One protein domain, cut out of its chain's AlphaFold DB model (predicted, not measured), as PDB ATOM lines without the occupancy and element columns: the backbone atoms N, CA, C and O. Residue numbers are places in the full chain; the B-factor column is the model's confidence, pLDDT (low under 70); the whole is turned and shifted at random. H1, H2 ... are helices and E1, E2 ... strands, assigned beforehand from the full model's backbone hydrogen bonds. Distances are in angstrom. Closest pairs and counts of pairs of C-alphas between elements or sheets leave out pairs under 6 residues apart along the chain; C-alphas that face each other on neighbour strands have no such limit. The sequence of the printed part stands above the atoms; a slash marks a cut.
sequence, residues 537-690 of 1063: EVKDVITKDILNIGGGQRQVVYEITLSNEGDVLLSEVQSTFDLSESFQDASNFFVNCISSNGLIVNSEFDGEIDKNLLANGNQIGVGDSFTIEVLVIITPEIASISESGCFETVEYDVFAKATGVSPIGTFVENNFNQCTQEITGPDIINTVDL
ATOM      1  N   GLU A 537     -23.076 -11.133  48.858       95.75
ATOM      2  CA  GLU A 537     -23.595 -10.077  47.990       95.75
ATOM      3  C   GLU A 537     -24.669 -10.635  47.048       95.75
ATOM      4  O   GLU A 537     -24.529 -11.732  46.500       95.75
ATOM      5  N   VAL A 538     -25.744  -9.865  46.868       97.12
ATOM      6  CA  VAL A 538     -26.628  -9.964  45.701       97.12
ATOM      7  C   VAL A 538     -26.065  -8.954  44.708       97.12
ATOM      8  O   VAL A 538     -26.112  -7.757  44.981       97.12
ATOM      9  N   LYS A 539     -25.458  -9.427  43.619       95.25
ATOM     10  CA  LYS A 539     -24.751  -8.579  42.643       95.25
ATOM     11  C   LYS A 539     -25.690  -7.913  41.654       95.25
ATOM     12  O   LYS A 539     -25.463  -6.771  41.261       95.25
ATOM     13  N   ASP A 540     -26.742  -8.626  41.282       94.56
ATOM     14  CA  ASP A 540     -27.817  -8.134  40.443       94.56
ATOM     15  C   ASP A 540     -29.118  -8.906  40.702       94.56
ATOM     16  O   ASP A 540     -29.137 -10.019  41.232       94.56
ATOM     17  N   VAL A 541     -30.208  -8.244  40.333       96.56
ATOM     18  CA  VAL A 541     -31.527  -8.806  40.055       96.56
ATOM     19  C   VAL A 541     -31.902  -8.165  38.724       96.56
ATOM     20  O   VAL A 541     -31.831  -6.940  38.624       96.56
ATOM     21  N   ILE A 542     -32.238  -8.943  37.696       96.56
ATOM     22  CA  ILE A 542     -32.612  -8.408  36.377       96.56
ATOM     23  C   ILE A 542     -33.802  -9.147  35.773       96.56
ATOM     24  O   ILE A 542     -33.950 -10.361  35.930       96.56
ATOM     25  N   THR A 543     -34.620  -8.426  35.007       96.56
ATOM     26  CA  THR A 543     -35.563  -9.039  34.064       96.56
ATOM     27  C   THR A 543     -34.803  -9.515  32.822       96.56
ATOM     28  O   THR A 543     -34.306  -8.706  32.039       96.56
ATOM     29  N   LYS A 544     -34.707 -10.834  32.644       94.19
ATOM     30  CA  LYS A 544     -33.982 -11.506  31.554       94.19
ATOM     31  C   LYS A 544     -34.818 -11.664  30.281       94.19
ATOM     32  O   LYS A 544     -34.256 -11.643  29.184       94.19
ATOM     33  N   ASP A 545     -36.134 -11.830  30.430       92.38
ATOM     34  CA  ASP A 545     -37.097 -11.850  29.322       92.38
ATOM     35  C   ASP A 545     -38.543 -11.608  29.789       92.38
ATOM     36  O   ASP A 545     -38.871 -11.846  30.956       92.38
ATOM     37  N   ILE A 546     -39.408 -11.179  28.862       92.31
ATOM     38  CA  ILE A 546     -40.853 -10.990  29.062       92.31
ATOM     39  C   ILE A 546     -41.614 -11.475  27.822       92.31
ATOM     40  O   ILE A 546     -41.408 -10.962  26.724       92.31
ATOM     41  N   LEU A 547     -42.574 -12.385  28.006       89.00
ATOM     42  CA  LEU A 547     -43.467 -12.854  26.942       89.00
ATOM     43  C   LEU A 547     -44.936 -12.741  27.367       89.00
ATOM     44  O   LEU A 547     -45.348 -13.300  28.383       89.00
ATOM     45  N   ASN A 548     -45.758 -12.061  26.568       89.69
ATOM     46  CA  ASN A 548     -47.213 -12.134  26.707       89.69
ATOM     47  C   ASN A 548     -47.689 -13.504  26.190       89.69
ATOM     48  O   ASN A 548     -47.431 -13.854  25.041       89.69
ATOM     49  N   ILE A 549     -48.383 -14.276  27.027       85.69
ATOM     50  CA  ILE A 549     -48.904 -15.611  26.675       85.69
ATOM     51  C   ILE A 549     -50.431 -15.622  26.489       85.69
ATOM     52  O   ILE A 549     -51.051 -16.681  26.408       85.69
ATOM     53  N   GLY A 550     -51.045 -14.438  26.411       82.62
ATOM     54  CA  GLY A 550     -52.481 -14.262  26.241       82.62
ATOM     55  C   GLY A 550     -53.278 -14.427  27.534       82.62
ATOM     56  O   GLY A 550     -52.754 -14.682  28.618       82.62
ATOM     57  N   GLY A 551     -54.592 -14.208  27.437       82.25
ATOM     58  CA  GLY A 551     -55.499 -14.292  28.589       82.25
ATOM     59  C   GLY A 551     -55.211 -13.278  29.706       82.25
ATOM     60  O   GLY A 551     -55.690 -13.469  30.823       82.25
ATOM     61  N   GLY A 552     -54.444 -12.220  29.424       84.25
ATOM     62  CA  GLY A 552     -53.981 -11.240  30.401       84.25
ATOM     63  C   GLY A 552     -52.704 -11.654  31.137       84.25
ATOM     64  O   GLY A 552     -52.292 -10.939  32.047       84.25
ATOM     65  N   GLN A 553     -52.060 -12.768  30.776       88.75
ATOM     66  CA  GLN A 553     -50.910 -13.307  31.506       88.75
ATOM     67  C   GLN A 553     -49.576 -13.020  30.806       88.75
ATOM     68  O   GLN A 553     -49.449 -13.157  29.589       88.75
ATOM     69  N   ARG A 554     -48.561 -12.659  31.594       91.00
ATOM     70  CA  ARG A 554     -47.175 -12.472  31.157       91.00
ATOM     71  C   ARG A 554     -46.288 -13.521  31.822       91.00
ATOM     72  O   ARG A 554     -46.402 -13.742  33.025       91.00
ATOM     73  N   GLN A 555     -45.409 -14.146  31.050       91.62
ATOM     74  CA  GLN A 555     -44.232 -14.843  31.557       91.62
ATOM     75  C   GLN A 555     -43.110 -13.828  31.752       91.62
ATOM     76  O   GLN A 555     -42.841 -13.038  30.850       91.62
ATOM     77  N   VAL A 556     -42.461 -13.866  32.913       95.44
ATOM     78  CA  VAL A 556     -41.290 -13.044  33.236       95.44
ATOM     79  C   VAL A 556     -40.190 -13.962  33.745       95.44
ATOM     80  O   VAL A 556     -40.421 -14.760  34.658       95.44
ATOM     81  N   VAL A 557     -39.004 -13.859  33.146       95.19
ATOM     82  CA  VAL A 557     -37.794 -14.544  33.615       95.19
ATOM     83  C   VAL A 557     -36.976 -13.542  34.418       95.19
ATOM     84  O   VAL A 557     -36.517 -12.544  33.865       95.19
ATOM     85  N   TYR A 558     -36.771 -13.813  35.702       96.81
ATOM     86  CA  TYR A 558     -35.799 -13.096  36.524       96.81
ATOM     87  C   TYR A 558     -34.490 -13.874  36.602       96.81
ATOM     88  O   TYR A 558     -34.512 -15.098  36.706       96.81
ATOM     89  N   GLU A 559     -33.367 -13.163  36.602       96.62
ATOM     90  CA  GLU A 559     -32.035 -13.691  36.915       96.62
ATOM     91  C   GLU A 559     -31.490 -12.937  38.139       96.62
ATOM     92  O   GLU A 559     -31.592 -11.712  38.212       96.62
ATOM     93  N   ILE A 560     -30.977 -13.676  39.125       97.56
ATOM     94  CA  ILE A 560     -30.420 -13.153  40.379       97.56
ATOM     95  C   ILE A 560     -29.012 -13.720  40.560       97.56
ATOM     96  O   ILE A 560     -28.859 -14.940  40.679       97.56
ATOM     97  N   THR A 561     -27.992 -12.863  40.633       97.25
ATOM     98  CA  THR A 561     -26.609 -13.296  40.890       97.25
ATOM     99  C   THR A 561     -26.224 -13.139  42.356       97.25
ATOM    100  O   THR A 561     -26.260 -12.045  42.917       97.25
ATOM    101  N   LEU A 562     -25.780 -14.236  42.971       97.44
ATOM    102  CA  LEU A 562     -25.193 -14.270  44.312       97.44
ATOM    103  C   LEU A 562     -23.670 -14.401  44.231       97.44
ATOM    104  O   LEU A 562     -23.145 -15.050  43.320       97.44
ATOM    105  N   SER A 563     -22.943 -13.868  45.213       96.88
ATOM    106  CA  SER A 563     -21.515 -14.166  45.392       96.88
ATOM    107  C   SER A 563     -21.031 -14.047  46.838       96.88
ATOM    108  O   SER A 563     -21.742 -13.580  47.730       96.88
ATOM    109  N   ASN A 564     -19.793 -14.494  47.056       97.12
ATOM    110  CA  ASN A 564     -19.057 -14.345  48.306       97.12
ATOM    111  C   ASN A 564     -17.797 -13.502  48.057       97.12
ATOM    112  O   ASN A 564     -16.760 -14.029  47.650       97.12
ATOM    113  N   GLU A 565     -17.884 -12.198  48.327       95.69
ATOM    114  CA  GLU A 565     -16.741 -11.271  48.263       95.69
ATOM    115  C   GLU A 565     -15.938 -11.232  49.580       95.69
ATOM    116  O   GLU A 565     -15.085 -10.362  49.777       95.69
ATOM    117  N   GLY A 566     -16.236 -12.145  50.508       94.19
ATOM    118  CA  GLY A 566     -15.521 -12.302  51.766       94.19
ATOM    119  C   GLY A 566     -14.198 -13.053  51.620       94.19
ATOM    120  O   GLY A 566     -13.734 -13.367  50.529       94.19
ATOM    121  N   ASP A 567     -13.583 -13.367  52.755       93.94
ATOM    122  CA  ASP A 567     -12.294 -14.067  52.848       93.94
ATOM    123  C   ASP A 567     -12.399 -15.519  53.362       93.94
ATOM    124  O   ASP A 567     -11.397 -16.232  53.453       93.94
ATOM    125  N   VAL A 568     -13.617 -15.975  53.668       94.69
ATOM    126  CA  VAL A 568     -13.933 -17.317  54.176       94.69
ATOM    127  C   VAL A 568     -15.059 -17.980  53.381       94.69
ATOM    128  O   VAL A 568     -15.912 -17.316  52.797       94.69
ATOM    129  N   LEU A 569     -15.082 -19.317  53.373       94.81
ATOM    130  CA  LEU A 569     -16.175 -20.110  52.797       94.81
ATOM    131  C   LEU A 569     -17.498 -19.808  53.519       94.81
ATOM    132  O   LEU A 569     -17.581 -19.983  54.735       94.81
ATOM    133  N   LEU A 570     -18.541 -19.443  52.770       96.50
ATOM    134  CA  LEU A 570     -19.894 -19.315  53.308       96.50
ATOM    135  C   LEU A 570     -20.659 -20.633  53.179       96.50
ATOM    136  O   LEU A 570     -20.573 -21.330  52.166       96.50
ATOM    137  N   SER A 571     -21.426 -20.957  54.216       95.62
ATOM    138  CA  SER A 571     -22.212 -22.185  54.354       95.62
ATOM    139  C   SER A 571     -23.630 -21.900  54.850       95.62
ATOM    140  O   SER A 571     -23.893 -20.816  55.363       95.62
ATOM    141  N   GLU A 572     -24.544 -22.855  54.651       95.25
ATOM    142  CA  GLU A 572     -25.996 -22.657  54.820       95.25
ATOM    143  C   GLU A 572     -26.493 -21.400  54.089       95.25
ATOM    144  O   GLU A 572     -27.277 -20.611  54.613       95.25
ATOM    145  N   VAL A 573     -25.990 -21.204  52.865       96.94
ATOM    146  CA  VAL A 573     -26.336 -20.047  52.039       96.94
ATOM    147  C   VAL A 573     -27.807 -20.120  51.642       96.94
ATOM    148  O   VAL A 573     -28.292 -21.145  51.156       96.94
ATOM    149  N   GLN A 574     -28.518 -19.018  51.852       96.31
ATOM    150  CA  GLN A 574     -29.935 -18.854  51.545       96.31
ATOM    151  C   GLN A 574     -30.148 -17.563  50.766       96.31
ATOM    152  O   GLN A 574     -29.417 -16.591  50.951       96.31
ATOM    153  N   SER A 575     -31.178 -17.544  49.925       97.00
ATOM    154  CA  SER A 575     -31.644 -16.324  49.277       97.00
ATOM    155  C   SER A 575     -33.160 -16.245  49.330       97.00
ATOM    156  O   SER A 575     -33.831 -17.234  49.039       97.00
ATOM    157  N   THR A 576     -33.673 -15.079  49.711       96.62
ATOM    158  CA  THR A 576     -35.098 -14.787  49.861       96.62
ATOM    159  C   THR A 576     -35.553 -13.844  48.751       96.62
ATOM    160  O   THR A 576     -34.919 -12.813  48.529       96.62
ATOM    161  N   PHE A 577     -36.660 -14.173  48.087       96.75
ATOM    162  CA  PHE A 577     -37.238 -13.412  46.976       96.75
ATOM    163  C   PHE A 577     -38.753 -13.294  47.197       96.75
ATOM    164  O   PHE A 577     -39.495 -14.267  47.040       96.75
ATOM    165  N   ASP A 578     -39.206 -12.129  47.668       96.06
ATOM    166  CA  ASP A 578     -40.583 -11.927  48.136       96.06
ATOM    167  C   ASP A 578     -41.504 -11.462  47.003       96.06
ATOM    168  O   ASP A 578     -41.787 -10.274  46.828       96.06
ATOM    169  N   LEU A 579     -41.986 -12.421  46.215       96.25
ATOM    170  CA  LEU A 579     -42.909 -12.137  45.118       96.25
ATOM    171  C   LEU A 579     -44.279 -11.648  45.614       96.25
ATOM    172  O   LEU A 579     -44.932 -10.893  44.905       96.25
ATOM    173  N   SER A 580     -44.703 -12.006  46.832       95.00
ATOM    174  CA  SER A 580     -45.957 -11.491  47.407       95.00
ATOM    175  C   SER A 580     -45.901 -10.030  47.853       95.00
ATOM    176  O   SER A 580     -46.935  -9.370  47.836       95.00
ATOM    177  N   GLU A 581     -44.727  -9.519  48.233       94.88
ATOM    178  CA  GLU A 581     -44.507  -8.081  48.425       94.88
ATOM    179  C   GLU A 581     -44.382  -7.388  47.060       94.88
ATOM    180  O   GLU A 581     -45.110  -6.438  46.781       94.88
ATOM    181  N   SER A 582     -43.552  -7.943  46.168       94.69
ATOM    182  CA  SER A 582     -43.274  -7.381  44.835       94.69
ATOM    183  C   SER A 582     -44.516  -7.271  43.933       94.69
ATOM    184  O   SER A 582     -44.647  -6.319  43.171       94.69
ATOM    185  N   PHE A 583     -45.437  -8.239  44.012       95.69
ATOM    186  CA  PHE A 583     -46.658  -8.318  43.200       95.69
ATOM    187  C   PHE A 583     -47.947  -8.153  44.031       95.69
ATOM    188  O   PHE A 583     -48.998  -8.647  43.622       95.69
ATOM    189  N   GLN A 584     -47.904  -7.468  45.184       94.06
ATOM    190  CA  GLN A 584     -49.063  -7.324  46.089       94.06
ATOM    191  C   GLN A 584     -50.333  -6.764  45.398       94.06
ATOM    192  O   GLN A 584     -51.450  -7.091  45.798       94.06
ATOM    193  N   ASP A 585     -50.145  -5.915  44.378       92.44
ATOM    194  CA  ASP A 585     -51.199  -5.216  43.630       92.44
ATOM    195  C   ASP A 585     -51.542  -5.922  42.294       92.44
ATOM    196  O   ASP A 585     -52.423  -5.490  41.553       92.44
ATOM    197  N   ALA A 586     -50.872  -7.036  41.962       93.25
ATOM    198  CA  ALA A 586     -51.211  -7.854  40.799       93.25
ATOM    199  C   ALA A 586     -52.505  -8.656  41.026       93.25
ATOM    200  O   ALA A 586     -52.821  -9.084  42.135       93.25
ATOM    201  N   SER A 587     -53.244  -8.939  39.948       90.56
ATOM    202  CA  SER A 587     -54.473  -9.743  40.023       90.56
ATOM    203  C   SER A 587     -54.215 -11.192  40.462       90.56
ATOM    204  O   SER A 587     -55.074 -11.794  41.105       90.56
ATOM    205  N   ASN A 588     -53.072 -11.768  40.061       91.31
ATOM    206  CA  ASN A 588     -52.558 -13.075  40.488       91.31
ATOM    207  C   ASN A 588     -51.101 -13.253  40.011       91.31
ATOM    208  O   ASN A 588     -50.772 -12.815  38.911       91.31
ATOM    209  N   PHE A 589     -50.268 -14.009  40.729       93.75
ATOM    210  CA  PHE A 589     -49.017 -14.564  40.189       93.75
ATOM    211  C   PHE A 589     -48.852 -16.041  40.584       93.75
ATOM    212  O   PHE A 589     -49.578 -16.537  41.445       93.75
ATOM    213  N   PHE A 590     -47.935 -16.760  39.936       90.38
ATOM    214  CA  PHE A 590     -47.389 -18.027  40.432       90.38
ATOM    215  C   PHE A 590     -46.016 -18.321  39.812       90.38
ATOM    216  O   PHE A 590     -45.759 -17.981  38.655       90.38
ATOM    217  N   VAL A 591     -45.138 -18.979  40.569       91.31
ATOM    218  CA  VAL A 591     -43.865 -19.503  40.050       91.31
ATOM    219  C   VAL A 591     -44.147 -20.730  39.179       91.31
ATOM    220  O   VAL A 591     -44.876 -21.636  39.577       91.31
ATOM    221  N   ASN A 592     -43.569 -20.756  37.979       86.88
ATOM    222  CA  ASN A 592     -43.674 -21.866  37.032       86.88
ATOM    223  C   ASN A 592     -42.378 -22.697  36.967       86.88
ATOM    224  O   ASN A 592     -42.440 -23.895  36.702       86.88
ATOM    225  N   CYS A 593     -41.213 -22.087  37.220       88.81
ATOM    226  CA  CYS A 593     -39.937 -22.793  37.359       88.81
ATOM    227  C   CYS A 593     -38.906 -21.974  38.153       88.81
ATOM    228  O   CYS A 593     -38.958 -20.744  38.165       88.81
ATOM    229  N   ILE A 594     -37.951 -22.676  38.764       92.50
ATOM    230  CA  ILE A 594     -36.725 -22.133  39.356       92.50
ATOM    231  C   ILE A 594     -35.528 -23.013  38.947       92.50
ATOM    232  O   ILE A 594     -35.620 -24.242  38.991       92.50
ATOM    233  N   SER A 595     -34.406 -22.405  38.558       92.31
ATOM    234  CA  SER A 595     -33.144 -23.094  38.235       92.31
ATOM    235  C   SER A 595     -31.933 -22.346  38.814       92.31
ATOM    236  O   SER A 595     -32.049 -21.211  39.269       92.31
ATOM    237  N   SER A 596     -30.757 -22.978  38.841       94.00
ATOM    238  CA  SER A 596     -29.499 -22.316  39.214       94.00
ATOM    239  C   SER A 596     -28.302 -22.997  38.557       94.00
ATOM    240  O   SER A 596     -28.289 -24.215  38.379       94.00
ATOM    241  N   ASN A 597     -27.260 -22.221  38.245       89.44
ATOM    242  CA  ASN A 597     -26.040 -22.705  37.591       89.44
ATOM    243  C   ASN A 597     -25.057 -23.464  38.518       89.44
ATOM    244  O   ASN A 597     -23.924 -23.740  38.119       89.44
ATOM    245  N   GLY A 598     -25.469 -23.817  39.740       87.56
ATOM    246  CA  GLY A 598     -24.651 -24.605  40.669       87.56
ATOM    247  C   GLY A 598     -25.218 -24.777  42.081       87.56
ATOM    248  O   GLY A 598     -24.783 -25.685  42.790       87.56
ATOM    249  N   LEU A 599     -26.195 -23.958  42.487       94.62
ATOM    250  CA  LEU A 599     -26.834 -24.058  43.799       94.62
ATOM    251  C   LEU A 599     -28.026 -25.028  43.776       94.62
ATOM    252  O   LEU A 599     -28.705 -25.209  42.766       94.62
ATOM    253  N   ILE A 600     -28.305 -25.646  44.923       95.25
ATOM    254  CA  ILE A 600     -29.476 -26.503  45.120       95.25
ATOM    255  C   ILE A 600     -30.688 -25.595  45.350       95.25
ATOM    256  O   ILE A 600     -30.860 -25.060  46.446       95.25
ATOM    257  N   VAL A 601     -31.518 -25.418  44.324       95.38
ATOM    258  CA  VAL A 601     -32.766 -24.642  44.407       95.38
ATOM    259  C   VAL A 601     -33.815 -25.321  45.296       95.38
ATOM    260  O   VAL A 601     -33.802 -26.540  45.486       95.38
ATOM    261  N   ASN A 602     -34.732 -24.529  45.845       93.94
ATOM    262  CA  ASN A 602     -35.878 -25.014  46.607       93.94
ATOM    263  C   ASN A 602     -37.033 -25.401  45.664       93.94
ATOM    264  O   ASN A 602     -37.560 -24.549  44.956       93.94
ATOM    265  N   SER A 603     -37.458 -26.670  45.672       88.56
ATOM    266  CA  SER A 603     -38.584 -27.141  44.843       88.56
ATOM    267  C   SER A 603     -39.956 -26.678  45.329       88.56
ATOM    268  O   SER A 603     -40.919 -26.769  44.572       88.56
ATOM    269  N   GLU A 604     -40.053 -26.211  46.576       91.00
ATOM    270  CA  GLU A 604     -41.301 -25.741  47.183       91.00
ATOM    271  C   GLU A 604     -41.428 -24.204  47.144       91.00
ATOM    272  O   GLU A 604     -42.388 -23.668  47.692       91.00
ATOM    273  N   PHE A 605     -40.479 -23.491  46.516       95.62
ATOM    274  CA  PHE A 605     -40.515 -22.032  46.374       95.62
ATOM    275  C   PHE A 605     -41.715 -21.584  45.526       95.62
ATOM    276  O   PHE A 605     -41.798 -21.890  44.334       95.62
ATOM    277  N   ASP A 606     -42.619 -20.819  46.139       90.31
ATOM    278  CA  ASP A 606     -43.785 -20.210  45.490       90.31
ATOM    279  C   ASP A 606     -43.751 -18.668  45.512       90.31
ATOM    280  O   ASP A 606     -44.505 -18.026  44.780       90.31
ATOM    281  N   GLY A 607     -42.860 -18.070  46.312       93.06
ATOM    282  CA  GLY A 607     -42.722 -16.622  46.478       93.06
ATOM    283  C   GLY A 607     -43.815 -15.960  47.333       93.06
ATOM    284  O   GLY A 607     -43.742 -14.753  47.571       93.06
ATOM    285  N   GLU A 608     -44.797 -16.720  47.832       91.75
ATOM    286  CA  GLU A 608     -45.895 -16.240  48.690       91.75
ATOM    287  C   GLU A 608     -45.791 -16.800  50.115       91.75
ATOM    288  O   GLU A 608     -45.846 -16.050  51.094       91.75
ATOM    289  N   ILE A 609     -45.612 -18.116  50.240       92.50
ATOM    290  CA  ILE A 609     -45.546 -18.859  51.500       92.50
ATOM    291  C   ILE A 609     -44.112 -19.323  51.763       92.50
ATOM    292  O   ILE A 609     -43.604 -19.091  52.864       92.50
ATOM    293  N   ASP A 610     -43.451 -19.935  50.774       93.62
ATOM    294  CA  ASP A 610     -42.010 -20.189  50.820       93.62
ATOM    295  C   ASP A 610     -41.285 -19.256  49.854       93.62
ATOM    296  O   ASP A 610     -41.415 -19.321  48.631       93.62
ATOM    297  N   LYS A 611     -40.514 -18.360  50.463       96.06
ATOM    298  CA  LYS A 611     -39.834 -17.245  49.811       96.06
ATOM    299  C   LYS A 611     -38.347 -17.519  49.611       96.06
ATOM    300  O   LYS A 611     -37.647 -16.655  49.097       96.06
ATOM    301  N   ASN A 612     -37.853 -18.691  50.019       96.31
ATOM    302  CA  ASN A 612     -36.444 -19.049  49.897       96.31
ATOM    303  C   ASN A 612     -36.196 -19.751  48.560       96.31
ATOM    304  O   ASN A 612     -36.703 -20.848  48.333       96.31
ATOM    305  N   LEU A 613     -35.368 -19.150  47.706       96.69
ATOM    306  CA  LEU A 613     -34.944 -19.692  46.410       96.69
ATOM    307  C   LEU A 613     -34.089 -20.966  46.542       96.69
ATOM    308  O   LEU A 613     -33.964 -21.741  45.595       96.69
ATOM    309  N   LEU A 614     -33.461 -21.177  47.703       97.50
ATOM    310  CA  LEU A 614     -32.407 -22.168  47.913       97.50
ATOM    311  C   LEU A 614     -32.774 -23.192  48.986       97.50
ATOM    312  O   LEU A 614     -33.258 -22.845  50.058       97.50
ATOM    313  N   ALA A 615     -32.452 -24.459  48.741       93.44
ATOM    314  CA  ALA A 615     -32.522 -25.506  49.753       93.44
ATOM    315  C   ALA A 615     -31.381 -25.384  50.790       93.44
ATOM    316  O   ALA A 615     -30.381 -24.694  50.575       93.44
ATOM    317  N   ASN A 616     -31.506 -26.093  51.915       92.38
ATOM    318  CA  ASN A 616     -30.461 -26.163  52.947       92.38
ATOM    319  C   ASN A 616     -29.178 -26.850  52.431       92.38
ATOM    320  O   ASN A 616     -29.240 -27.726  51.565       92.38
ATOM    321  N   GLY A 617     -28.024 -26.524  53.022       90.38
ATOM    322  CA  GLY A 617     -26.728 -27.132  52.697       90.38
ATOM    323  C   GLY A 617     -25.967 -26.499  51.525       90.38
ATOM    324  O   GLY A 617     -24.916 -27.018  51.147       90.38
ATOM    325  N   ASN A 618     -26.455 -25.389  50.961       96.38
ATOM    326  CA  ASN A 618     -25.733 -24.609  49.951       96.38
ATOM    327  C   ASN A 618     -24.487 -23.911  50.532       96.38
ATOM    328  O   ASN A 618     -24.450 -23.542  51.710       96.38
ATOM    329  N   GLN A 619     -23.464 -23.727  49.693       95.94
ATOM    330  CA  GLN A 619     -22.180 -23.107  50.042       95.94
ATOM    331  C   GLN A 619     -21.661 -22.270  48.865       95.94
ATOM    332  O   GLN A 619     -21.884 -22.645  47.716       95.94
ATOM    333  N   ILE A 620     -20.942 -21.176  49.141       96.81
ATOM    334  CA  ILE A 620     -20.283 -20.340  48.119       96.81
ATOM    335  C   ILE A 620     -18.833 -20.082  48.557       96.81
ATOM    336  O   ILE A 620     -18.590 -19.538  49.641       96.81
ATOM    337  N   GLY A 621     -17.863 -20.500  47.738       95.44
ATOM    338  CA  GLY A 621     -16.439 -20.282  47.986       95.44
ATOM    339  C   GLY A 621     -16.014 -18.829  47.768       95.44
ATOM    340  O   GLY A 621     -16.745 -18.026  47.201       95.44
ATOM    341  N   VAL A 622     -14.829 -18.475  48.262       95.31
ATOM    342  CA  VAL A 622     -14.296 -17.104  48.189       95.31
ATOM    343  C   VAL A 622     -14.088 -16.685  46.732       95.31
ATOM    344  O   VAL A 622     -13.278 -17.286  46.025       95.31
ATOM    345  N   GLY A 623     -14.803 -15.645  46.300       94.94
ATOM    346  CA  GLY A 623     -14.820 -15.160  44.919       94.94
ATOM    347  C   GLY A 623     -15.669 -15.988  43.946       94.94
ATOM    348  O   GLY A 623     -15.704 -15.653  42.761       94.94
ATOM    349  N   ASP A 624     -16.354 -17.042  44.408       96.56
ATOM    350  CA  ASP A 624     -17.337 -17.762  43.593       96.56
ATOM    351  C   ASP A 624     -18.629 -16.941  43.460       96.56
ATOM    352  O   ASP A 624     -19.012 -16.170  44.347       96.56
ATOM    353  N   SER A 625     -19.333 -17.135  42.345       96.75
ATOM    354  CA  SER A 625     -20.602 -16.474  42.060       96.75
ATOM    355  C   SER A 625     -21.518 -17.392  41.254       96.75
ATOM    356  O   SER A 625     -21.058 -18.107  40.363       96.75
ATOM    357  N   PHE A 626     -22.808 -17.381  41.588       96.75
ATOM    358  CA  PHE A 626     -23.822 -18.283  41.044       96.75
ATOM    359  C   PHE A 626     -25.078 -17.502  40.663       96.75
ATOM    360  O   PHE A 626     -25.478 -16.591  41.384       96.75
ATOM    361  N   THR A 627     -25.715 -17.891  39.561       96.12
ATOM    362  CA  THR A 627     -27.001 -17.337  39.128       96.12
ATOM    363  C   THR A 627     -28.145 -18.252  39.546       96.12
ATOM    364  O   THR A 627     -28.004 -19.481  39.597       96.12
ATOM    365  N   ILE A 628     -29.290 -17.647  39.844       96.50
ATOM    366  CA  ILE A 628     -30.581 -18.305  40.042       96.50
ATOM    367  C   ILE A 628     -31.542 -17.684  39.030       96.50
ATOM    368  O   ILE A 628     -31.633 -16.459  38.958       96.50
ATOM    369  N   GLU A 629     -32.256 -18.502  38.262       95.69
ATOM    370  CA  GLU A 629     -33.342 -18.028  37.401       95.69
ATOM    371  C   GLU A 629     -34.701 -18.406  37.986       95.69
ATOM    372  O   GLU A 629     -34.879 -19.508  38.511       95.69
ATOM    373  N   VAL A 630     -35.674 -17.505  37.860       95.50
ATOM    374  CA  VAL A 630     -37.059 -17.712  38.293       95.50
ATOM    375  C   VAL A 630     -37.998 -17.326  37.157       95.50
ATOM    376  O   VAL A 630     -38.053 -16.164  36.760       95.50
ATOM    377  N   LEU A 631     -38.767 -18.291  36.651       94.25
ATOM    378  CA  LEU A 631     -39.836 -18.051  35.684       94.25
ATOM    379  C   LEU A 631     -41.168 -17.928  36.425       94.25
ATOM    380  O   LEU A 631     -41.684 -18.911  36.965       94.25
ATOM    381  N   VAL A 632     -41.737 -16.726  36.413       94.75
ATOM    382  CA  VAL A 632     -43.020 -16.391  37.042       94.75
ATOM    383  C   VAL A 632     -44.071 -16.131  35.961       94.75
ATOM    384  O   VAL A 632     -43.768 -15.551  34.919       94.75
ATOM    385  N   ILE A 633     -45.315 -16.546  36.204       92.50
ATOM    386  CA  ILE A 633     -46.481 -16.169  35.396       92.50
ATOM    387  C   ILE A 633     -47.329 -15.182  36.203       92.50
ATOM    388  O   ILE A 633     -47.819 -15.521  37.280       92.50
ATOM    389  N   ILE A 634     -47.509 -13.969  35.676       95.31
ATOM    390  CA  ILE A 634     -48.225 -12.866  36.330       95.31
ATOM    391  C   ILE A 634     -49.446 -12.457  35.503       95.31
ATOM    392  O   ILE A 634     -49.355 -12.226  34.298       95.31
ATOM    393  N   THR A 635     -50.585 -12.307  36.173       93.81
ATOM    394  CA  THR A 635     -51.725 -11.509  35.713       93.81
ATOM    395  C   THR A 635     -51.668 -10.179  36.480       93.81
ATOM    396  O   THR A 635     -52.006 -10.174  37.666       93.81
ATOM    397  N   PRO A 636     -51.204  -9.074  35.871       95.00
ATOM    398  CA  PRO A 636     -50.938  -7.816  36.576       95.00
ATOM    399  C   PRO A 636     -52.231  -7.074  36.955       95.00
ATOM    400  O   PRO A 636     -53.341  -7.589  36.779       95.00
ATOM    401  N   GLU A 637     -52.106  -5.866  37.504       94.69
ATOM    402  CA  GLU A 637     -53.220  -4.919  37.562       94.69
ATOM    403  C   GLU A 637     -53.577  -4.430  36.144       94.69
ATOM    404  O   GLU A 637     -52.799  -4.545  35.191       94.69
ATOM    405  N   ILE A 638     -54.784  -3.890  35.991       94.00
ATOM    406  CA  ILE A 638     -55.229  -3.267  34.749       94.00
ATOM    407  C   ILE A 638     -54.727  -1.821  34.730       94.00
ATOM    408  O   ILE A 638     -55.140  -1.024  35.571       94.00
ATOM    409  N   ALA A 639     -53.903  -1.480  33.736       93.94
ATOM    410  CA  ALA A 639     -53.325  -0.152  33.560       93.94
ATOM    411  C   ALA A 639     -54.381   0.959  33.662       93.94
ATOM    412  O   ALA A 639     -55.421   0.932  32.987       93.94
ATOM    413  N   SER A 640     -54.103   1.948  34.513       93.62
ATOM    414  CA  SER A 640     -54.976   3.109  34.675       93.62
ATOM    415  C   SER A 640     -54.908   4.026  33.445       93.62
ATOM    416  O   SER A 640     -53.980   3.933  32.642       93.62
ATOM    417  N   ILE A 641     -55.920   4.877  33.257       94.38
ATOM    418  CA  ILE A 641     -56.040   5.744  32.075       94.38
ATOM    419  C   ILE A 641     -55.875   7.208  32.494       94.38
ATOM    420  O   ILE A 641     -56.609   7.691  33.359       94.38
ATOM    421  N   SER A 642     -54.940   7.905  31.846       93.44
ATOM    422  CA  SER A 642     -54.586   9.304  32.109       93.44
ATOM    423  C   SER A 642     -55.671  10.302  31.664       93.44
ATOM    424  O   SER A 642     -56.581   9.965  30.902       93.44
ATOM    425  N   GLU A 643     -55.556  11.579  32.059       90.19
ATOM    426  CA  GLU A 643     -56.458  12.645  31.570       90.19
ATOM    427  C   GLU A 643     -56.380  12.873  30.042       90.19
ATOM    428  O   GLU A 643     -57.329  13.407  29.471       90.19
ATOM    429  N   SER A 644     -55.295  12.455  29.372       89.31
ATOM    430  CA  SER A 644     -55.150  12.479  27.903       89.31
ATOM    431  C   SER A 644     -55.520  11.149  27.230       89.31
ATOM    432  O   SER A 644     -55.360  10.991  26.019       89.31
ATOM    433  N   GLY A 645     -55.991  10.169  28.005       90.38
ATOM    434  CA  GLY A 645     -56.350   8.847  27.511       90.38
ATOM    435  C   GLY A 645     -55.158   7.944  27.183       90.38
ATOM    436  O   GLY A 645     -55.346   6.986  26.431       90.38
ATOM    437  N   CYS A 646     -53.957   8.218  27.697       91.81
ATOM    438  CA  CYS A 646     -52.857   7.246  27.662       91.81
ATOM    439  C   CYS A 646     -53.142   6.134  28.684       91.81
ATOM    440  O   CYS A 646     -53.823   6.392  29.679       91.81
ATOM    441  N   PHE A 647     -52.588   4.940  28.490       94.31
ATOM    442  CA  PHE A 647     -52.376   4.020  29.609       94.31
ATOM    443  C   PHE A 647     -51.144   4.463  30.412       94.31
ATOM    444  O   PHE A 647     -50.143   4.865  29.822       94.31
ATOM    445  N   GLU A 648     -51.242   4.430  31.739       93.19
ATOM    446  CA  GLU A 648     -50.092   4.567  32.647       93.19
ATOM    447  C   GLU A 648     -49.363   3.210  32.770       93.19
ATOM    448  O   GLU A 648     -49.955   2.163  32.488       93.19
ATOM    449  N   THR A 649     -48.100   3.206  33.202       92.88
ATOM    450  CA  THR A 649     -47.315   1.973  33.409       92.88
ATOM    451  C   THR A 649     -47.872   1.123  34.565       92.88
ATOM    452  O   THR A 649     -48.559   1.626  35.458       92.88
ATOM    453  N   VAL A 650     -47.596  -0.186  34.552       94.81
ATOM    454  CA  VAL A 650     -47.932  -1.129  35.637       94.81
ATOM    455  C   VAL A 650     -46.637  -1.773  36.126       94.81
ATOM    456  O   VAL A 650     -46.305  -2.914  35.794       94.81
ATOM    457  N   GLU A 651     -45.886  -0.966  36.870       95.25
ATOM    458  CA  GLU A 651     -44.550  -1.261  37.387       95.25
ATOM    459  C   GLU A 651     -44.590  -2.112  38.667       95.25
ATOM    460  O   GLU A 651     -45.326  -1.811  39.607       95.25
ATOM    461  N   TYR A 652     -43.742  -3.142  38.719       96.25
ATOM    462  CA  TYR A 652     -43.493  -3.968  39.901       96.25
ATOM    463  C   TYR A 652     -42.005  -3.981  40.248       96.25
ATOM    464  O   TYR A 652     -41.179  -4.368  39.419       96.25
ATOM    465  N   ASP A 653     -41.678  -3.598  41.480       95.81
ATOM    466  CA  ASP A 653     -40.325  -3.635  42.036       95.81
ATOM    467  C   ASP A 653     -40.051  -5.007  42.673       95.81
ATOM    468  O   ASP A 653     -40.636  -5.342  43.702       95.81
ATOM    469  N   VAL A 654     -39.132  -5.790  42.095       95.12
ATOM    470  CA  VAL A 654     -38.597  -7.012  42.721       95.12
ATOM    471  C   VAL A 654     -37.222  -6.763  43.336       95.12
ATOM    472  O   VAL A 654     -36.387  -6.068  42.760       95.12
ATOM    473  N   PHE A 655     -36.956  -7.383  44.486       94.50
ATOM    474  CA  PHE A 655     -35.647  -7.382  45.140       94.50
ATOM    475  C   PHE A 655     -35.372  -8.733  45.807       94.50
ATOM    476  O   PHE A 655     -36.293  -9.437  46.226       94.50
ATOM    477  N   ALA A 656     -34.094  -9.091  45.916       95.44
ATOM    478  CA  ALA A 656     -33.645 -10.316  46.569       95.44
ATOM    479  C   ALA A 656     -32.740  -9.998  47.763       95.44
ATOM    480  O   ALA A 656     -31.972  -9.037  47.744       95.44
ATOM    481  N   LYS A 657     -32.801 -10.857  48.782       95.19
ATOM    482  CA  LYS A 657     -31.871 -10.877  49.913       95.19
ATOM    483  C   LYS A 657     -31.081 -12.173  49.937       95.19
ATOM    484  O   LYS A 657     -31.575 -13.206  49.492       95.19
ATOM    485  N   ALA A 658     -29.871 -12.143  50.475       96.81
ATOM    486  CA  ALA A 658     -29.007 -13.304  50.628       96.81
ATOM    487  C   ALA A 658     -28.384 -13.345  52.024       96.81
ATOM    488  O   ALA A 658     -27.988 -12.320  52.571       96.81
ATOM    489  N   THR A 659     -28.292 -14.542  52.602       97.06
ATOM    490  CA  THR A 659     -27.696 -14.774  53.926       97.06
ATOM    491  C   THR A 659     -26.791 -16.003  53.914       97.06
ATOM    492  O   THR A 659     -26.927 -16.879  53.059       97.06
ATOM    493  N   GLY A 660     -25.854 -16.077  54.857       96.38
ATOM    494  CA  GLY A 660     -24.947 -17.216  54.998       96.38
ATOM    495  C   GLY A 660     -24.230 -17.245  56.346       96.38
ATOM    496  O   GLY A 660     -24.360 -16.332  57.161       96.38
ATOM    497  N   VAL A 661     -23.472 -18.315  56.586       95.06
ATOM    498  CA  VAL A 661     -22.760 -18.564  57.847       95.06
ATOM    499  C   VAL A 661     -21.291 -18.908  57.587       95.06
ATOM    500  O   VAL A 661     -20.981 -19.797  56.790       95.06
ATOM    501  N   SER A 662     -20.392 -18.207  58.280       94.75
ATOM    502  CA  SER A 662     -18.938 -18.393  58.215       94.75
ATOM    503  C   SER A 662     -18.452 -19.681  58.911       94.75
ATOM    504  O   SER A 662     -19.195 -20.272  59.705       94.75
ATOM    505  N   PRO A 663     -17.187 -20.111  58.710       93.31
ATOM    506  CA  PRO A 663     -16.650 -21.328  59.324       93.31
ATOM    507  C   PRO A 663     -16.656 -21.319  60.861       93.31
ATOM    508  O   PRO A 663     -16.795 -22.379  61.474       93.31
ATOM    509  N   ILE A 664     -16.542 -20.145  61.501       92.50
ATOM    510  CA  ILE A 664     -16.596 -20.020  62.970       92.50
ATOM    511  C   ILE A 664     -18.006 -19.725  63.514       92.50
ATOM    512  O   ILE A 664     -18.176 -19.618  64.735       92.50
ATOM    513  N   GLY A 665     -19.010 -19.620  62.635       91.31
ATOM    514  CA  GLY A 665     -20.424 -19.462  62.984       91.31
ATOM    515  C   GLY A 665     -20.950 -18.024  63.013       91.31
ATOM    516  O   GLY A 665     -21.953 -17.775  63.684       91.31
ATOM    517  N   THR A 666     -20.299 -17.074  62.340       92.00
ATOM    518  CA  THR A 666     -20.819 -15.706  62.169       92.00
ATOM    519  C   THR A 666     -21.859 -15.689  61.053       92.00
ATOM    520  O   THR A 666     -21.601 -16.165  59.949       92.00
ATOM    521  N   PHE A 667     -23.039 -15.146  61.344       93.25
ATOM    522  CA  PHE A 667     -24.100 -14.926  60.364       93.25
ATOM    523  C   PHE A 667     -23.842 -13.636  59.576       93.25
ATOM    524  O   PHE A 667     -23.478 -12.620  60.171       93.25
ATOM    525  N   VAL A 668     -24.070 -13.675  58.265       94.88
ATOM    526  CA  VAL A 668     -24.022 -12.515  57.368       94.88
ATOM    527  C   VAL A 668     -25.296 -12.411  56.533       94.88
ATOM    528  O   VAL A 668     -25.894 -13.422  56.168       94.88
ATOM    529  N   GLU A 669     -25.675 -11.177  56.218       95.25
ATOM    530  CA  GLU A 669     -26.762 -10.787  55.314       95.25
ATOM    531  C   GLU A 669     -26.172  -9.818  54.278       95.25
ATOM    532  O   GLU A 669     -25.222  -9.091  54.585       95.25
ATOM    533  N   ASN A 670     -26.696  -9.807  53.051       94.44
ATOM    534  CA  ASN A 670     -26.321  -8.796  52.064       94.44
ATOM    535  C   ASN A 670     -26.635  -7.391  52.606       94.44
ATOM    536  O   ASN A 670     -27.535  -7.212  53.424       94.44
ATOM    537  N   ASN A 671     -25.898  -6.378  52.149       91.88
ATOM    538  CA  ASN A 671     -26.086  -4.993  52.600       91.88
ATOM    539  C   ASN A 671     -25.960  -4.773  54.125       91.88
ATOM    540  O   ASN A 671     -26.428  -3.755  54.638       91.88
ATOM    541  N   PHE A 672     -25.307  -5.678  54.861       92.44
ATOM    542  CA  PHE A 672     -25.117  -5.578  56.309       92.44
ATOM    543  C   PHE A 672     -23.653  -5.799  56.704       92.44
ATOM    544  O   PHE A 672     -22.996  -6.716  56.220       92.44
ATOM    545  N   ASN A 673     -23.133  -4.968  57.611       89.50
ATOM    546  CA  ASN A 673     -21.798  -5.136  58.182       89.50
ATOM    547  C   ASN A 673     -21.891  -5.861  59.532       89.50
ATOM    548  O   ASN A 673     -22.328  -5.284  60.527       89.50
ATOM    549  N   GLN A 674     -21.424  -7.108  59.589       86.88
ATOM    550  CA  GLN A 674     -21.448  -7.945  60.793       86.88
ATOM    551  C   GLN A 674     -20.633  -7.386  61.974       86.88
ATOM    552  O   GLN A 674     -20.911  -7.739  63.120       86.88
ATOM    553  N   CYS A 675     -19.656  -6.509  61.719       89.31
ATOM    554  CA  CYS A 675     -18.813  -5.906  62.751       89.31
ATOM    555  C   CYS A 675     -19.461  -4.665  63.376       89.31
ATOM    556  O   CYS A 675     -19.574  -4.586  64.596       89.31
ATOM    557  N   THR A 676     -19.919  -3.705  62.562       89.31
ATOM    558  CA  THR A 676     -20.563  -2.480  63.079       89.31
ATOM    559  C   THR A 676     -22.049  -2.666  63.390       89.31
ATOM    560  O   THR A 676     -22.620  -1.870  64.132       89.31
ATOM    561  N   GLN A 677     -22.659  -3.742  62.878       88.06
ATOM    562  CA  GLN A 677     -24.098  -4.039  62.928       88.06
ATOM    563  C   GLN A 677     -24.956  -2.976  62.220       88.06
ATOM    564  O   GLN A 677     -26.089  -2.695  62.618       88.06
ATOM    565  N   GLU A 678     -24.412  -2.384  61.153       89.88
ATOM    566  CA  GLU A 678     -25.049  -1.337  60.353       89.88
ATOM    567  C   GLU A 678     -25.376  -1.821  58.935       89.88
ATOM    568  O   GLU A 678     -24.666  -2.639  58.349       89.88
ATOM    569  N   ILE A 679     -26.447  -1.262  58.365       90.00
ATOM    570  CA  ILE A 679     -26.822  -1.454  56.961       90.00
ATOM    571  C   ILE A 679     -25.864  -0.635  56.081       90.00
ATOM    572  O   ILE A 679     -25.714   0.570  56.284       90.00
ATOM    573  N   THR A 680     -25.220  -1.280  55.107       88.81
ATOM    574  CA  THR A 680     -24.214  -0.679  54.215       88.81
ATOM    575  C   THR A 680     -24.797  -0.132  52.910       88.81
ATOM    576  O   THR A 680     -24.189   0.756  52.310       88.81
ATOM    577  N   GLY A 681     -25.976  -0.602  52.492       88.12
ATOM    578  CA  GLY A 681     -26.658  -0.176  51.267       88.12
ATOM    579  C   GLY A 681     -28.154  -0.525  51.257       88.12
ATOM    580  O   GLY A 681     -28.628  -1.211  52.161       88.12
ATOM    581  N   PRO A 682     -28.928  -0.031  50.277       87.88
ATOM    582  CA  PRO A 682     -30.253  -0.565  49.973       87.88
ATOM    583  C   PRO A 682     -30.138  -1.906  49.230       87.88
ATOM    584  O   PRO A 682     -29.119  -2.183  48.598       87.88
ATOM    585  N   ASP A 683     -31.200  -2.708  49.252       89.44
ATOM    586  CA  ASP A 683     -31.303  -3.893  48.392       89.44
ATOM    587  C   ASP A 683     -31.383  -3.508  46.908       89.44
ATOM    588  O   ASP A 683     -31.830  -2.411  46.557       89.44
ATOM    589  N   ILE A 684     -30.899  -4.396  46.030       91.06
ATOM    590  CA  ILE A 684     -30.965  -4.179  44.582       91.06
ATOM    591  C   ILE A 684     -32.403  -4.421  44.131       91.06
ATOM    592  O   ILE A 684     -32.915  -5.534  44.240       91.06
ATOM    593  N   ILE A 685     -33.025  -3.356  43.628       92.44
ATOM    594  CA  ILE A 685     -34.379  -3.357  43.080       92.44
ATOM    595  C   ILE A 685     -34.294  -3.389  41.553       92.44
ATOM    596  O   ILE A 685     -33.528  -2.628  40.955       92.44
ATOM    597  N   ASN A 686     -35.111  -4.235  40.934       96.19
ATOM    598  CA  ASN A 686     -35.354  -4.269  39.497       96.19
ATOM    599  C   ASN A 686     -36.850  -4.090  39.238       96.19
ATOM    600  O   ASN A 686     -37.660  -4.904  39.679       96.19
ATOM    601  N   THR A 687     -37.195  -3.038  38.504       95.69
ATOM    602  CA  THR A 687     -38.574  -2.698  38.151       95.69
ATOM    603  C   THR A 687     -38.948  -3.338  36.813       95.69
ATOM    604  O   THR A 687     -38.184  -3.243  35.850       95.69
ATOM    605  N   VAL A 688     -40.128  -3.953  36.718       95.06
ATOM    606  CA  VAL A 688     -40.696  -4.429  35.445       95.06
ATOM    607  C   VAL A 688     -42.071  -3.814  35.196       95.06
ATOM    608  O   VAL A 688     -42.935  -3.873  36.066       95.06
ATOM    609  N   ASP A 689     -42.286  -3.247  34.008       94.88
ATOM    610  CA  ASP A 689     -43.619  -2.846  33.546       94.88
ATOM    611  C   ASP A 689     -44.303  -4.032  32.851       94.88
ATOM    612  O   ASP A 689     -43.744  -4.640  31.935       94.88
ATOM    613  N   LEU A 690     -45.510  -4.370  33.302       94.44
ATOM    614  CA  LEU A 690     -46.357  -5.420  32.728       94.44
ATOM    615  C   LEU A 690     -47.682  -4.867  32.173       94.44
ATOM    616  O   LEU A 690     -48.601  -5.646  31.912       94.44
TER     617      LEU A 690
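AT A GLANCE: This is residues 537 to 690 of the 1063 residues of the protein "Por_Secre_tail domain-containing protein" of Algoriphagus sp (UniProt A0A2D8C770). The domain is an elongated sandwich of two antiparallel, strongly twisted sheets, partly face to face: E1, E2, E5 and E4 make one layer, and E3, E7 and E8 pair with the long strand E6 in the other. The long link from E5 to E6 lies at one end of the long axis and the turn from E6 to E7 at the other, while residues 601 to 615 run along the side where E3 and E4 lie. The printed part has 154 residues, with the order E1 E2 E3 H1 E4 E5 E6 E7 E8, and is mostly strand. It is compact, with a radius of gyration of the C-alphas of 17.2 A and spans of 59 by 32 by 24 A.

HOW THE PARTS SIT: E1, residues 537 to 550, forms a hairpin with E2, residues 553 to 564, with N 539 and O 561 2.8 A apart. E2 is the antiparallel neighbour of E5, residues 625 to 635, with N 558 and O 630 2.9 A apart. E5 and E4, residues 588 to 596, form a hairpin, with N 590 and O 633 2.9 A apart; E1 and E4 are edge strands. In the branched sheet, E6, residues 651 to 661, has E3, residues 570 to 577, on one side and E7, residues 667 to 669, on the other side. N 574 and O 659 are 2.9 A apart, and N 660 and O 668 are 3.0 A apart. E8, residues 685 to 689, pairs with residues 651 to 655 of E6, N 652 and O 688 being 2.9 A apart. The sheets' best planes are 30 degrees apart; the closest C-alphas of E1 and E8 are those of Ile 542 and Asn 686, 5.9 A. E3 and E4 are apart. H1, residues 579 to 582, is at the level of the branched sheet, with a height of 2.0 A, and only grazes the other; it is too short for an O i to N i+4 pair.

IN THESE COORDINATES: E1 begins at C-alpha 537, (-23.595, -10.077, 47.990), and is 36.4 A long; E2 is 36.0 A, E4 24.9 A and E5 32.1 A. E3 is 19.4 A long and bends by 51 degrees at residue 573. E6 is 34.5 A long, and E8 ends at C-alpha 689, (-43.619, -2.846, 33.546).

THE WHOLE: The C-alphas of Ser 644 and Ile 664, the two farthest apart, are 61.4 A apart. The links E4 to E5, E5 to E6 and E7 to E8 are long, with 28, 15 and 15 residues. Residues 619 to 620 pair antiparallel with residues 570 to 571 of E3. The printed part has no cut; its mean pLDDT is 93.5, and no printed residue is under 70.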